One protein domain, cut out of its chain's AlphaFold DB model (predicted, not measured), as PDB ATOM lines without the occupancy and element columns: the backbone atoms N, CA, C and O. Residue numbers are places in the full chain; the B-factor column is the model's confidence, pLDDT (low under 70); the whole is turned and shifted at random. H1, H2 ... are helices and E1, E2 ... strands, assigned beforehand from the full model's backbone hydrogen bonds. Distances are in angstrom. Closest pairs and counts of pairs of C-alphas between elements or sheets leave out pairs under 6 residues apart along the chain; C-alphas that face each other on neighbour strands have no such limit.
ATOM      1  N   ALA A   8      17.159 -43.115  29.756       89.25
ATOM      2  CA  ALA A   8      16.310 -42.088  29.159       89.25
ATOM      3  C   ALA A   8      16.641 -41.845  27.677       89.25
ATOM      4  O   ALA A   8      15.726 -41.596  26.898       89.25
ATOM      5  N   SER A   9      17.919 -41.919  27.295       89.81
ATOM      6  CA  SER A   9      18.361 -41.847  25.897       89.81
ATOM      7  C   SER A   9      17.880 -43.064  25.110       89.81
ATOM      8  O   SER A   9      17.278 -42.890  24.062       89.81
ATOM      9  N   GLU A  10      18.026 -44.269  25.669       92.25
ATOM     10  CA  GLU A  10      17.511 -45.510  25.067       92.25
ATOM     11  C   GLU A  10      16.023 -45.416  24.747       92.25
ATOM     12  O   GLU A  10      15.606 -45.697  23.629       92.25
ATOM     13  N   ARG A  11      15.221 -44.949  25.711       95.19
ATOM     14  CA  ARG A  11      13.797 -44.721  25.472       95.19
ATOM     15  C   ARG A  11      13.557 -43.630  24.445       95.19
ATOM     16  O   ARG A  11      12.680 -43.789  23.615       95.19
ATOM     17  N   ALA A  12      14.270 -42.509  24.497       95.31
ATOM     18  CA  ALA A  12      14.036 -41.422  23.545       95.31
ATOM     19  C   ALA A  12      14.221 -41.878  22.087       95.31
ATOM     20  O   ALA A  12      13.446 -41.459  21.230       95.31
ATOM     21  N   ASP A  13      15.195 -42.757  21.843       94.88
ATOM     22  CA  ASP A  13      15.519 -43.312  20.526       94.88
ATOM     23  C   ASP A  13      14.743 -44.603  20.188       94.88
ATOM     24  O   ASP A  13      14.925 -45.173  19.111       94.88
ATOM     25  N   ALA A  14      13.874 -45.078  21.085       95.38
ATOM     26  CA  ALA A  14      13.128 -46.310  20.876       95.38
ATOM     27  C   ALA A  14      12.091 -46.181  19.741       95.38
ATOM     28  O   ALA A  14      11.420 -45.143  19.623       95.38
ATOM     29  N   PRO A  15      11.924 -47.234  18.920       96.19
ATOM     30  CA  PRO A  15      10.985 -47.229  17.805       96.19
ATOM     31  C   PRO A  15       9.529 -47.220  18.290       96.19
ATOM     32  O   PRO A  15       9.234 -47.439  19.466       96.19
ATOM     33  N   ASN A  16       8.609 -46.949  17.362       94.25
ATOM     34  CA  ASN A  16       7.177 -47.064  17.621       94.25
ATOM     35  C   ASN A  16       6.691 -48.465  17.234       94.25
ATOM     36  O   ASN A  16       6.809 -48.846  16.068       94.25
ATOM     37  N   GLY A  17       6.132 -49.191  18.197       92.81
ATOM     38  CA  GLY A  17       5.586 -50.533  18.025       92.81
ATOM     39  C   GLY A  17       4.065 -50.554  17.832       92.81
ATOM     40  O   GLY A  17       3.427 -49.553  17.495       92.81
ATOM     41  N   CYS A  18       3.465 -51.725  18.049       94.44
ATOM     42  CA  CYS A  18       2.024 -51.962  17.899       94.44
ATOM     43  C   CYS A  18       1.182 -51.390  19.055       94.44
ATOM     44  O   CYS A  18       1.717 -50.923  20.055       94.44
ATOM     45  N   ALA A  19      -0.148 -51.429  18.912       95.50
ATOM     46  CA  ALA A  19      -1.090 -50.902  19.897       95.50
ATOM     47  C   ALA A  19      -1.144 -51.727  21.190       95.50
ATOM     48  O   ALA A  19      -1.211 -52.957  21.153       95.50
ATOM     49  N   TYR A  20      -1.157 -51.033  22.328       95.31
ATOM     50  CA  TYR A  20      -1.123 -51.606  23.673       95.31
ATOM     51  C   TYR A  20      -2.320 -51.164  24.512       95.31
ATOM     52  O   TYR A  20      -2.907 -50.097  24.304       95.31
ATOM     53  N   VAL A  21      -2.629 -51.970  25.526       96.00
ATOM     54  CA  VAL A  21      -3.406 -51.527  26.684       96.00
ATOM     55  C   VAL A  21      -2.463 -51.192  27.838       96.00
ATOM     56  O   VAL A  21      -1.481 -51.899  28.087       96.00
ATOM     57  N   ALA A  22      -2.749 -50.095  28.534       96.56
ATOM     58  CA  ALA A  22      -1.938 -49.618  29.648       96.56
ATOM     59  C   ALA A  22      -2.562 -49.994  31.008       96.56
ATOM     60  O   ALA A  22      -3.786 -49.941  31.154       96.56
ATOM     61  N   PRO A  23      -1.753 -50.331  32.027       96.81
ATOM     62  CA  PRO A  23      -2.250 -50.604  33.371       96.81
ATOM     63  C   PRO A  23      -2.544 -49.302  34.125       96.81
ATOM     64  O   PRO A  23      -1.775 -48.346  34.025       96.81
ATOM     65  N   THR A  24      -3.599 -49.262  34.937       97.25
ATOM     66  CA  THR A  24      -3.943 -48.083  35.745       97.25
ATOM     67  C   THR A  24      -3.293 -48.080  37.128       97.25
ATOM     68  O   THR A  24      -3.071 -46.999  37.672       97.25
ATOM     69  N   PHE A  25      -2.956 -49.244  37.696       96.12
ATOM     70  CA  PHE A  25      -2.398 -49.360  39.055       96.12
ATOM     71  C   PHE A  25      -0.874 -49.238  39.141       96.12
ATOM     72  O   PHE A  25      -0.331 -49.124  40.240       96.12
ATOM     73  N   TRP A  26      -0.177 -49.198  38.006       94.56
ATOM     74  CA  TRP A  26       1.283 -49.183  37.974       94.56
ATOM     75  C   TRP A  26       1.844 -47.895  37.385       94.56
ATOM     76  O   TRP A  26       1.314 -47.340  36.419       94.56
ATOM     77  N   ASN A  27       2.975 -47.451  37.939       97.19
ATOM     78  CA  ASN A  27       3.774 -46.413  37.311       97.19
ATOM     79  C   ASN A  27       4.503 -46.984  36.091       97.19
ATOM     80  O   ASN A  27       5.236 -47.978  36.177       97.19
ATOM     81  N   LYS A  28       4.324 -46.321  34.953       96.81
ATOM     82  CA  LYS A  28       4.976 -46.649  33.684       96.81
ATOM     83  C   LYS A  28       5.539 -45.382  33.058       96.81
ATOM     84  O   LYS A  28       5.255 -44.268  33.495       96.81
ATOM     85  N   TRP A  29       6.394 -45.566  32.061       97.75
ATOM     86  CA  TRP A  29       6.883 -44.462  31.249       97.75
ATOM     87  C   TRP A  29       5.867 -44.191  30.150       97.75
ATOM     88  O   TRP A  29       5.642 -45.048  29.297       97.75
ATOM     89  N   PHE A  30       5.272 -43.007  30.184       97.88
ATOM     90  CA  PHE A  30       4.321 -42.540  29.187       97.88
ATOM     91  C   PHE A  30       4.898 -41.354  28.430       97.88
ATOM     92  O   PHE A  30       5.614 -40.537  29.009       97.88
ATOM     93  N   ARG A  31       4.574 -41.237  27.148       97.94
ATOM     94  CA  ARG A  31       4.814 -40.020  26.370       97.94
ATOM     95  C   ARG A  31       3.592 -39.706  25.529       97.94
ATOM     96  O   ARG A  31       2.787 -40.581  25.244       97.94
ATOM     97  N   TRP A  32       3.459 -38.454  25.157       97.81
ATOM     98  CA  TRP A  32       2.372 -37.916  24.353       97.81
ATOM     99  C   TRP A  32       2.844 -36.647  23.641       97.81
ATOM    100  O   TRP A  32       3.971 -36.178  23.866       97.81
ATOM    101  N   ASP A  33       1.994 -36.078  22.795       96.12
ATOM    102  CA  ASP A  33       2.323 -34.875  22.040       96.12
ATOM    103  C   ASP A  33       2.665 -33.710  22.984       96.12
ATOM    104  O   ASP A  33       1.896 -33.341  23.870       96.12
ATOM    105  N   GLY A  34       3.858 -33.132  22.818       93.81
ATOM    106  CA  GLY A  34       4.364 -32.052  23.675       93.81
ATOM    107  C   GLY A  34       5.058 -32.505  24.969       93.81
ATOM    108  O   GLY A  34       5.602 -31.668  25.689       93.81
ATOM    109  N   SER A  35       5.100 -33.809  25.261       94.75
ATOM    110  CA  SER A  35       5.892 -34.365  26.368       94.75
ATOM    111  C   SER A  35       7.382 -34.529  26.007       94.75
ATOM    112  O   SER A  35       7.816 -34.294  24.877       94.75
ATOM    113  N   ARG A  36       8.201 -34.960  26.975       95.06
ATOM    114  CA  ARG A  36       9.594 -35.359  26.708       95.06
ATOM    115  C   ARG A  36       9.609 -36.629  25.853       95.06
ATOM    116  O   ARG A  36       8.903 -37.577  26.167       95.06
ATOM    117  N   ALA A  37      10.498 -36.708  24.860       95.06
ATOM    118  CA  ALA A  37      10.632 -37.896  24.002       95.06
ATOM    119  C   ALA A  37      10.939 -39.197  24.776       95.06
ATOM    120  O   ALA A  37      10.501 -40.273  24.375       95.06
ATOM    121  N   SER A  38      11.655 -39.092  25.904       95.50
ATOM    122  CA  SER A  38      11.952 -40.198  26.831       95.50
ATOM    123  C   SER A  38      10.805 -40.544  27.795       95.50
ATOM    124  O   SER A  38      10.921 -41.497  28.577       95.50
ATOM    125  N   GLY A  39       9.722 -39.768  27.736       96.75
ATOM    126  CA  GLY A  39       8.525 -39.867  28.553       96.75
ATOM    127  C   GLY A  39       8.658 -39.368  29.989       96.75
ATOM    128  O   GLY A  39       9.714 -38.930  30.458       96.75
ATOM    129  N   CYS A  40       7.540 -39.477  30.692       95.69
ATOM    130  CA  CYS A  40       7.340 -39.178  32.101       95.69
ATOM    131  C   CYS A  40       6.967 -40.471  32.836       95.69
ATOM    132  O   CYS A  40       6.191 -41.276  32.322       95.69
ATOM    133  N   TYR A  41       7.527 -40.690  34.030       96.19
ATOM    134  CA  TYR A  41       7.189 -41.855  34.850       96.19
ATOM    135  C   TYR A  41       6.019 -41.519  35.770       96.19
ATOM    136  O   TYR A  41       6.193 -40.785  36.743       96.19
ATOM    137  N   GLN A  42       4.832 -42.023  35.448       96.50
ATOM    138  CA  GLN A  42       3.580 -41.656  36.113       96.50
ATOM    139  C   GLN A  42       2.660 -42.860  36.271       96.50
ATOM    140  O   GLN A  42       2.790 -43.855  35.558       96.50
ATOM    141  N   LEU A  43       1.738 -42.758  37.228       97.94
ATOM    142  CA  LEU A  43       0.703 -43.755  37.464       97.94
ATOM    143  C   LEU A  43      -0.293 -43.750  36.299       97.94
ATOM    144  O   LEU A  43      -0.840 -42.698  35.967       97.94
ATOM    145  N   GLY A  44      -0.562 -44.916  35.704       97.31
ATOM    146  CA  GLY A  44      -1.437 -44.996  34.532       97.31
ATOM    147  C   GLY A  44      -2.852 -44.466  34.774       97.31
ATOM    148  O   GLY A  44      -3.407 -43.815  33.898       97.31
ATOM    149  N   GLY A  45      -3.410 -44.645  35.977       97.12
ATOM    150  CA  GLY A  45      -4.703 -44.063  36.345       97.12
ATOM    151  C   GLY A  45      -4.732 -42.535  36.235       97.12
ATOM    152  O   GLY A  45      -5.698 -41.988  35.721       97.12
ATOM    153  N   GLN A  46      -3.648 -41.848  36.614       97.00
ATOM    154  CA  GLN A  46      -3.557 -40.388  36.472       97.00
ATOM    155  C   GLN A  46      -3.471 -39.976  34.999       97.00
ATOM    156  O   GLN A  46      -4.187 -39.085  34.559       97.00
ATOM    157  N   VAL A  47      -2.635 -40.668  34.220       97.00
ATOM    158  CA  VAL A  47      -2.458 -40.397  32.784       97.00
ATOM    159  C   VAL A  47      -3.763 -40.618  32.010       97.00
ATOM    160  O   VAL A  47      -4.065 -39.866  31.084       97.00
ATOM    161  N   LYS A  48      -4.557 -41.622  32.408       96.06
ATOM    162  CA  LYS A  48      -5.893 -41.880  31.864       96.06
ATOM    163  C   LYS A  48      -6.836 -40.695  32.078       96.06
ATOM    164  O   LYS A  48      -7.541 -40.317  31.147       96.06
ATOM    165  N   ASP A  49      -6.846 -40.119  33.276       96.00
ATOM    166  CA  ASP A  49      -7.756 -39.023  33.627       96.00
ATOM    167  C   ASP A  49      -7.360 -37.692  32.951       96.00
ATOM    168  O   ASP A  49      -8.223 -36.874  32.627       96.00
ATOM    169  N   GLU A  50      -6.069 -37.490  32.665       94.06
ATOM    170  CA  GLU A  50      -5.527 -36.273  32.035       94.06
ATOM    171  C   GLU A  50      -5.820 -36.143  30.521       94.06
ATOM    172  O   GLU A  50      -5.718 -35.041  29.987       94.06
ATOM    173  N   ASN A  51      -6.234 -37.220  29.837       86.25
ATOM    174  CA  ASN A  51      -6.637 -37.237  28.416       86.25
ATOM    175  C   ASN A  51      -5.629 -36.588  27.435       86.25
ATOM    176  O   ASN A  51      -5.929 -35.605  26.754       86.25
ATOM    177  N   HIS A  52      -4.438 -37.178  27.312       95.38
ATOM    178  CA  HIS A  52      -3.390 -36.706  26.393       95.38
ATOM    179  C   HIS A  52      -3.575 -37.171  24.935       95.38
ATOM    180  O   HIS A  52      -3.930 -38.322  24.678       95.38
ATOM    181  N   THR A  53      -3.236 -36.313  23.966       96.56
ATOM    182  CA  THR A  53      -3.199 -36.655  22.528       96.56
ATOM    183  C   THR A  53      -1.913 -37.401  22.162       96.56
ATOM    184  O   THR A  53      -0.834 -37.045  22.629       96.56
ATOM    185  N   GLY A  54      -2.011 -38.429  21.310       96.44
ATOM    186  CA  GLY A  54      -0.833 -39.179  20.853       96.44
ATOM    187  C   GLY A  54      -0.189 -40.022  21.957       96.44
ATOM    188  O   GLY A  54       1.021 -40.228  21.954       96.44
ATOM    189  N   LEU A  55      -0.983 -40.476  22.932       98.00
ATOM    190  CA  LEU A  55      -0.491 -41.197  24.101       98.00
ATOM    191  C   LEU A  55       0.179 -42.529  23.731       98.00
ATOM    192  O   LEU A  55      -0.384 -43.367  23.024       98.00
ATOM    193  N   GLN A  56       1.368 -42.745  24.287       98.38
ATOM    194  CA  GLN A  56       2.152 -43.963  24.162       98.38
ATOM    195  C   GLN A  56       2.711 -44.411  25.516       98.38
ATOM    196  O   GLN A  56       2.989 -43.595  26.397       98.38
ATOM    197  N   ILE A  57       2.931 -45.715  25.652       97.75
ATOM    198  CA  ILE A  57       3.567 -46.367  26.799       97.75
ATOM    199  C   ILE A  57       4.856 -47.057  26.346       97.75
ATOM    200  O   ILE A  57       4.893 -47.645  25.268       97.75
ATOM    201  N   PHE A  58       5.915 -46.978  27.149       97.56
ATOM    202  CA  PHE A  58       7.146 -47.722  26.888       97.56
ATOM    203  C   PHE A  58       7.057 -49.124  27.494       97.56
ATOM    204  O   PHE A  58       6.935 -49.270  28.716       97.56
ATOM    205  N   ALA A  59       7.149 -50.142  26.647       94.88
ATOM    206  CA  ALA A  59       7.189 -51.549  27.024       94.88
ATOM    207  C   ALA A  59       8.070 -52.302  26.023       94.88
ATOM    208  O   ALA A  59       8.245 -51.849  24.901       94.88
ATOM    209  N   ASP A  60       8.700 -53.391  26.458       93.00
ATOM    210  CA  ASP A  60       9.444 -54.298  25.568       93.00
ATOM    211  C   ASP A  60      10.528 -53.639  24.684       93.00
ATOM    212  O   ASP A  60      10.935 -54.177  23.660       93.00
ATOM    213  N   GLY A  61      11.053 -52.486  25.114       93.94
ATOM    214  CA  GLY A  61      12.075 -51.737  24.379       93.94
ATOM    215  C   GLY A  61      11.531 -50.750  23.340       93.94
ATOM    216  O   GLY A  61      12.332 -50.057  22.715       93.94
ATOM    217  N   GLU A  62      10.212 -50.635  23.180       96.88
ATOM    218  CA  GLU A  62       9.554 -49.790  22.179       96.88
ATOM    219  C   GLU A  62       8.491 -48.869  22.804       96.88
ATOM    220  O   GLU A  62       8.043 -49.042  23.941       96.88
ATOM    221  N   TRP A  63       8.077 -47.853  22.048       98.06
ATOM    222  CA  TRP A  63       6.913 -47.034  22.378       98.06
ATOM    223  C   TRP A  63       5.673 -47.544  21.670       98.06
ATOM    224  O   TRP A  63       5.622 -47.603  20.444       98.06
ATOM    225  N   HIS A  64       4.628 -47.818  22.434       97.94
ATOM    226  CA  HIS A  64       3.393 -48.388  21.921       97.94
ATOM    227  C   HIS A  64       2.238 -47.403  22.078       97.94
ATOM    228  O   HIS A  64       2.049 -46.896  23.186       97.94
ATOM    229  N   PRO A  65       1.449 -47.106  21.026       97.75
ATOM    230  CA  PRO A  65       0.237 -46.309  21.181       97.75
ATOM    231  C   PRO A  65      -0.736 -46.984  22.150       97.75
ATOM    232  O   PRO A  65      -1.000 -48.184  22.047       97.75
ATOM    233  N   VAL A  66      -1.275 -46.205  23.086       96.75
ATOM    234  CA  VAL A  66      -2.244 -46.689  24.077       96.75
ATOM    235  C   VAL A  66      -3.648 -46.567  23.498       96.75
ATOM    236  O   VAL A  66      -4.097 -45.467  23.189       96.75
ATOM    237  N   ILE A  67      -4.350 -47.694  23.372       95.19
ATOM    238  CA  ILE A  67      -5.720 -47.740  22.828       95.19
ATOM    239  C   ILE A  67      -6.763 -48.208  23.845       95.19
ATOM    240  O   ILE A  67      -7.957 -48.218  23.560       95.19
ATOM    241  N   GLY A  68      -6.321 -48.593  25.039       94.69
ATOM    242  CA  GLY A  68      -7.187 -49.085  26.096       94.69
ATOM    243  C   GLY A  68      -6.468 -49.147  27.434       94.69
ATOM    244  O   GLY A  68      -5.265 -48.896  27.534       94.69
ATOM    245  N   TRP A  69      -7.226 -49.498  28.467       95.25
ATOM    246  CA  TRP A  69      -6.757 -49.509  29.845       95.25
ATOM    247  C   TRP A  69      -7.181 -50.794  30.539       95.25
ATOM    248  O   TRP A  69      -8.304 -51.258  30.348       95.25
ATOM    249  N   THR A  70      -6.315 -51.326  31.391       94.69
ATOM    250  CA  THR A  70      -6.646 -52.418  32.314       94.69
ATOM    251  C   THR A  70      -6.192 -52.054  33.723       94.69
ATOM    252  O   THR A  70      -5.506 -51.051  33.904       94.69
ATOM    253  N   LEU A  71      -6.585 -52.830  34.734       92.62
ATOM    254  CA  LEU A  71      -6.169 -52.561  36.114       92.62
ATOM    255  C   LEU A  71      -4.659 -52.778  36.291       92.62
ATOM    256  O   LEU A  71      -3.925 -51.843  36.608       92.62
ATOM    257  N   ASP A  72      -4.196 -53.994  36.006       90.94
ATOM    258  CA  ASP A  72      -2.839 -54.436  36.341       90.94
ATOM    259  C   ASP A  72      -1.961 -54.754  35.129       90.94
ATOM    260  O   ASP A  72      -0.732 -54.719  35.225       90.94
ATOM    261  N   SER A  73      -2.559 -55.043  33.979       90.06
ATOM    262  CA  SER A  73      -1.845 -55.670  32.876       90.06
ATOM    263  C   SER A  73      -1.384 -54.656  31.820       90.06
ATOM    264  O   SER A  73      -2.051 -53.668  31.508       90.06
ATOM    265  N   CYS A  74      -0.198 -54.900  31.266       93.56
ATOM    266  CA  CYS A  74       0.430 -54.085  30.229       93.56
ATOM    267  C   CYS A  74       0.814 -55.012  29.085       93.56
ATOM    268  O   CYS A  74       1.599 -55.931  29.306       93.56
ATOM    269  N   GLY A  75       0.267 -54.797  27.893       94.00
ATOM    270  CA  GLY A  75       0.548 -55.685  26.771       94.00
ATOM    271  C   GLY A  75      -0.146 -55.282  25.476       94.00
ATOM    272  O   GLY A  75      -0.963 -54.351  25.479       94.00
ATOM    273  N   PRO A  76       0.163 -55.986  24.376       94.00
ATOM    274  CA  PRO A  76      -0.438 -55.735  23.077       94.00
ATOM    275  C   PRO A  76      -1.949 -55.949  23.138       94.00
ATOM    276  O   PRO A  76      -2.444 -56.878  23.769       94.00
ATOM    277  N   ALA A  77      -2.705 -55.094  22.458       87.81
ATOM    278  CA  ALA A  77      -4.165 -55.141  22.510       87.81
ATOM    279  C   ALA A  77      -4.765 -56.428  21.910       87.81
ATOM    280  O   ALA A  77      -5.884 -56.800  22.254       87.81
TER     281      ALA A  77
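AT A GLANCE: This is residues 8 to 77 of the 85 residues of an uncharacterized protein of Faecalibacterium sp. AF10-46 (UniProt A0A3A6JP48). Picture a small, strongly twisted sheet of five strands that curls by 89 degrees from edge to edge, with H2 packed by its residues 44 to 48 mainly on E2, E1 and E5. The short helix H1 sits at the other end, near E4, and the last residues fold back beside E1, where 75 to 76 pair with 20 to 21. The 70 printed residues hold two named helices and five named strands, in the order H1 E1 E2 E3 H2 E4 E5. The sheet is mixed, in the order E1 E5 E4 E2 E3, and the class is mixed, helices and strands. The whole is compact, with a radius of gyration of the C-alphas of 10.6 A and spans of 28 by 22 by 18 A.

HOW THE PARTS SIT: Start at H1, residues 8 to 12, which is on the sheet at a height of 9.2 A; its closest C-alpha pair with E4, residues 56 to 59, is Arg 11 and Phe 58, 7.4 A. Next comes the edge strand E1, residues 20 to 23, parallel to E5, residues 62 to 70; look for N 22 and O 68, 3.0 A apart. E2, residues 27 to 31, and E3, residues 40 to 43, form an antiparallel hairpin, with N 28 and O 42 at 3.0 A. H2, residues 44 to 50, is on the sheet at a height of 8.2 A and stands up from it by 49 degrees; the closest C-alphas of H2 and E1 are those of Gly 44 and Pro 23, 5.8 A. E3, H2 and E4 form a split strand-helix-strand unit, two strands running the same way with E2 between them, and its crossover is right-handed. E4 is antiparallel to E2, with N 58 and O 29 at 2.9 A. E4 and E5 are a hairpin, with N 57 and O 64 at 2.9 A. E5 bends by 86 degrees at residue 67; it pairs with E4 over 62 to 65 and with E1 over 66 to 70. In H1 and H2 every O i to N i+4 pair is within hydrogen-bond range.

IN THESE COORDINATES: Find C-alpha 8 at (16.310, -42.088, 29.159), where H1 begins its 6.1 A. E1 covers 9.8 A, E2 12.7 A, E3 9.7 A, H2 10.0 A and E4 9.5 A. E5 runs 19.3 A, from C-alpha 62 at (9.554, -49.790, 22.179) to C-alpha 70 at (-6.646, -52.418, 32.314).

THE WHOLE: The two C-alphas farthest apart, those of Ser 9 and Leu 71, are 28.7 A apart. The printed part has no cut and no long link. Its mean pLDDT is 95.3, and no printed residue is under 70.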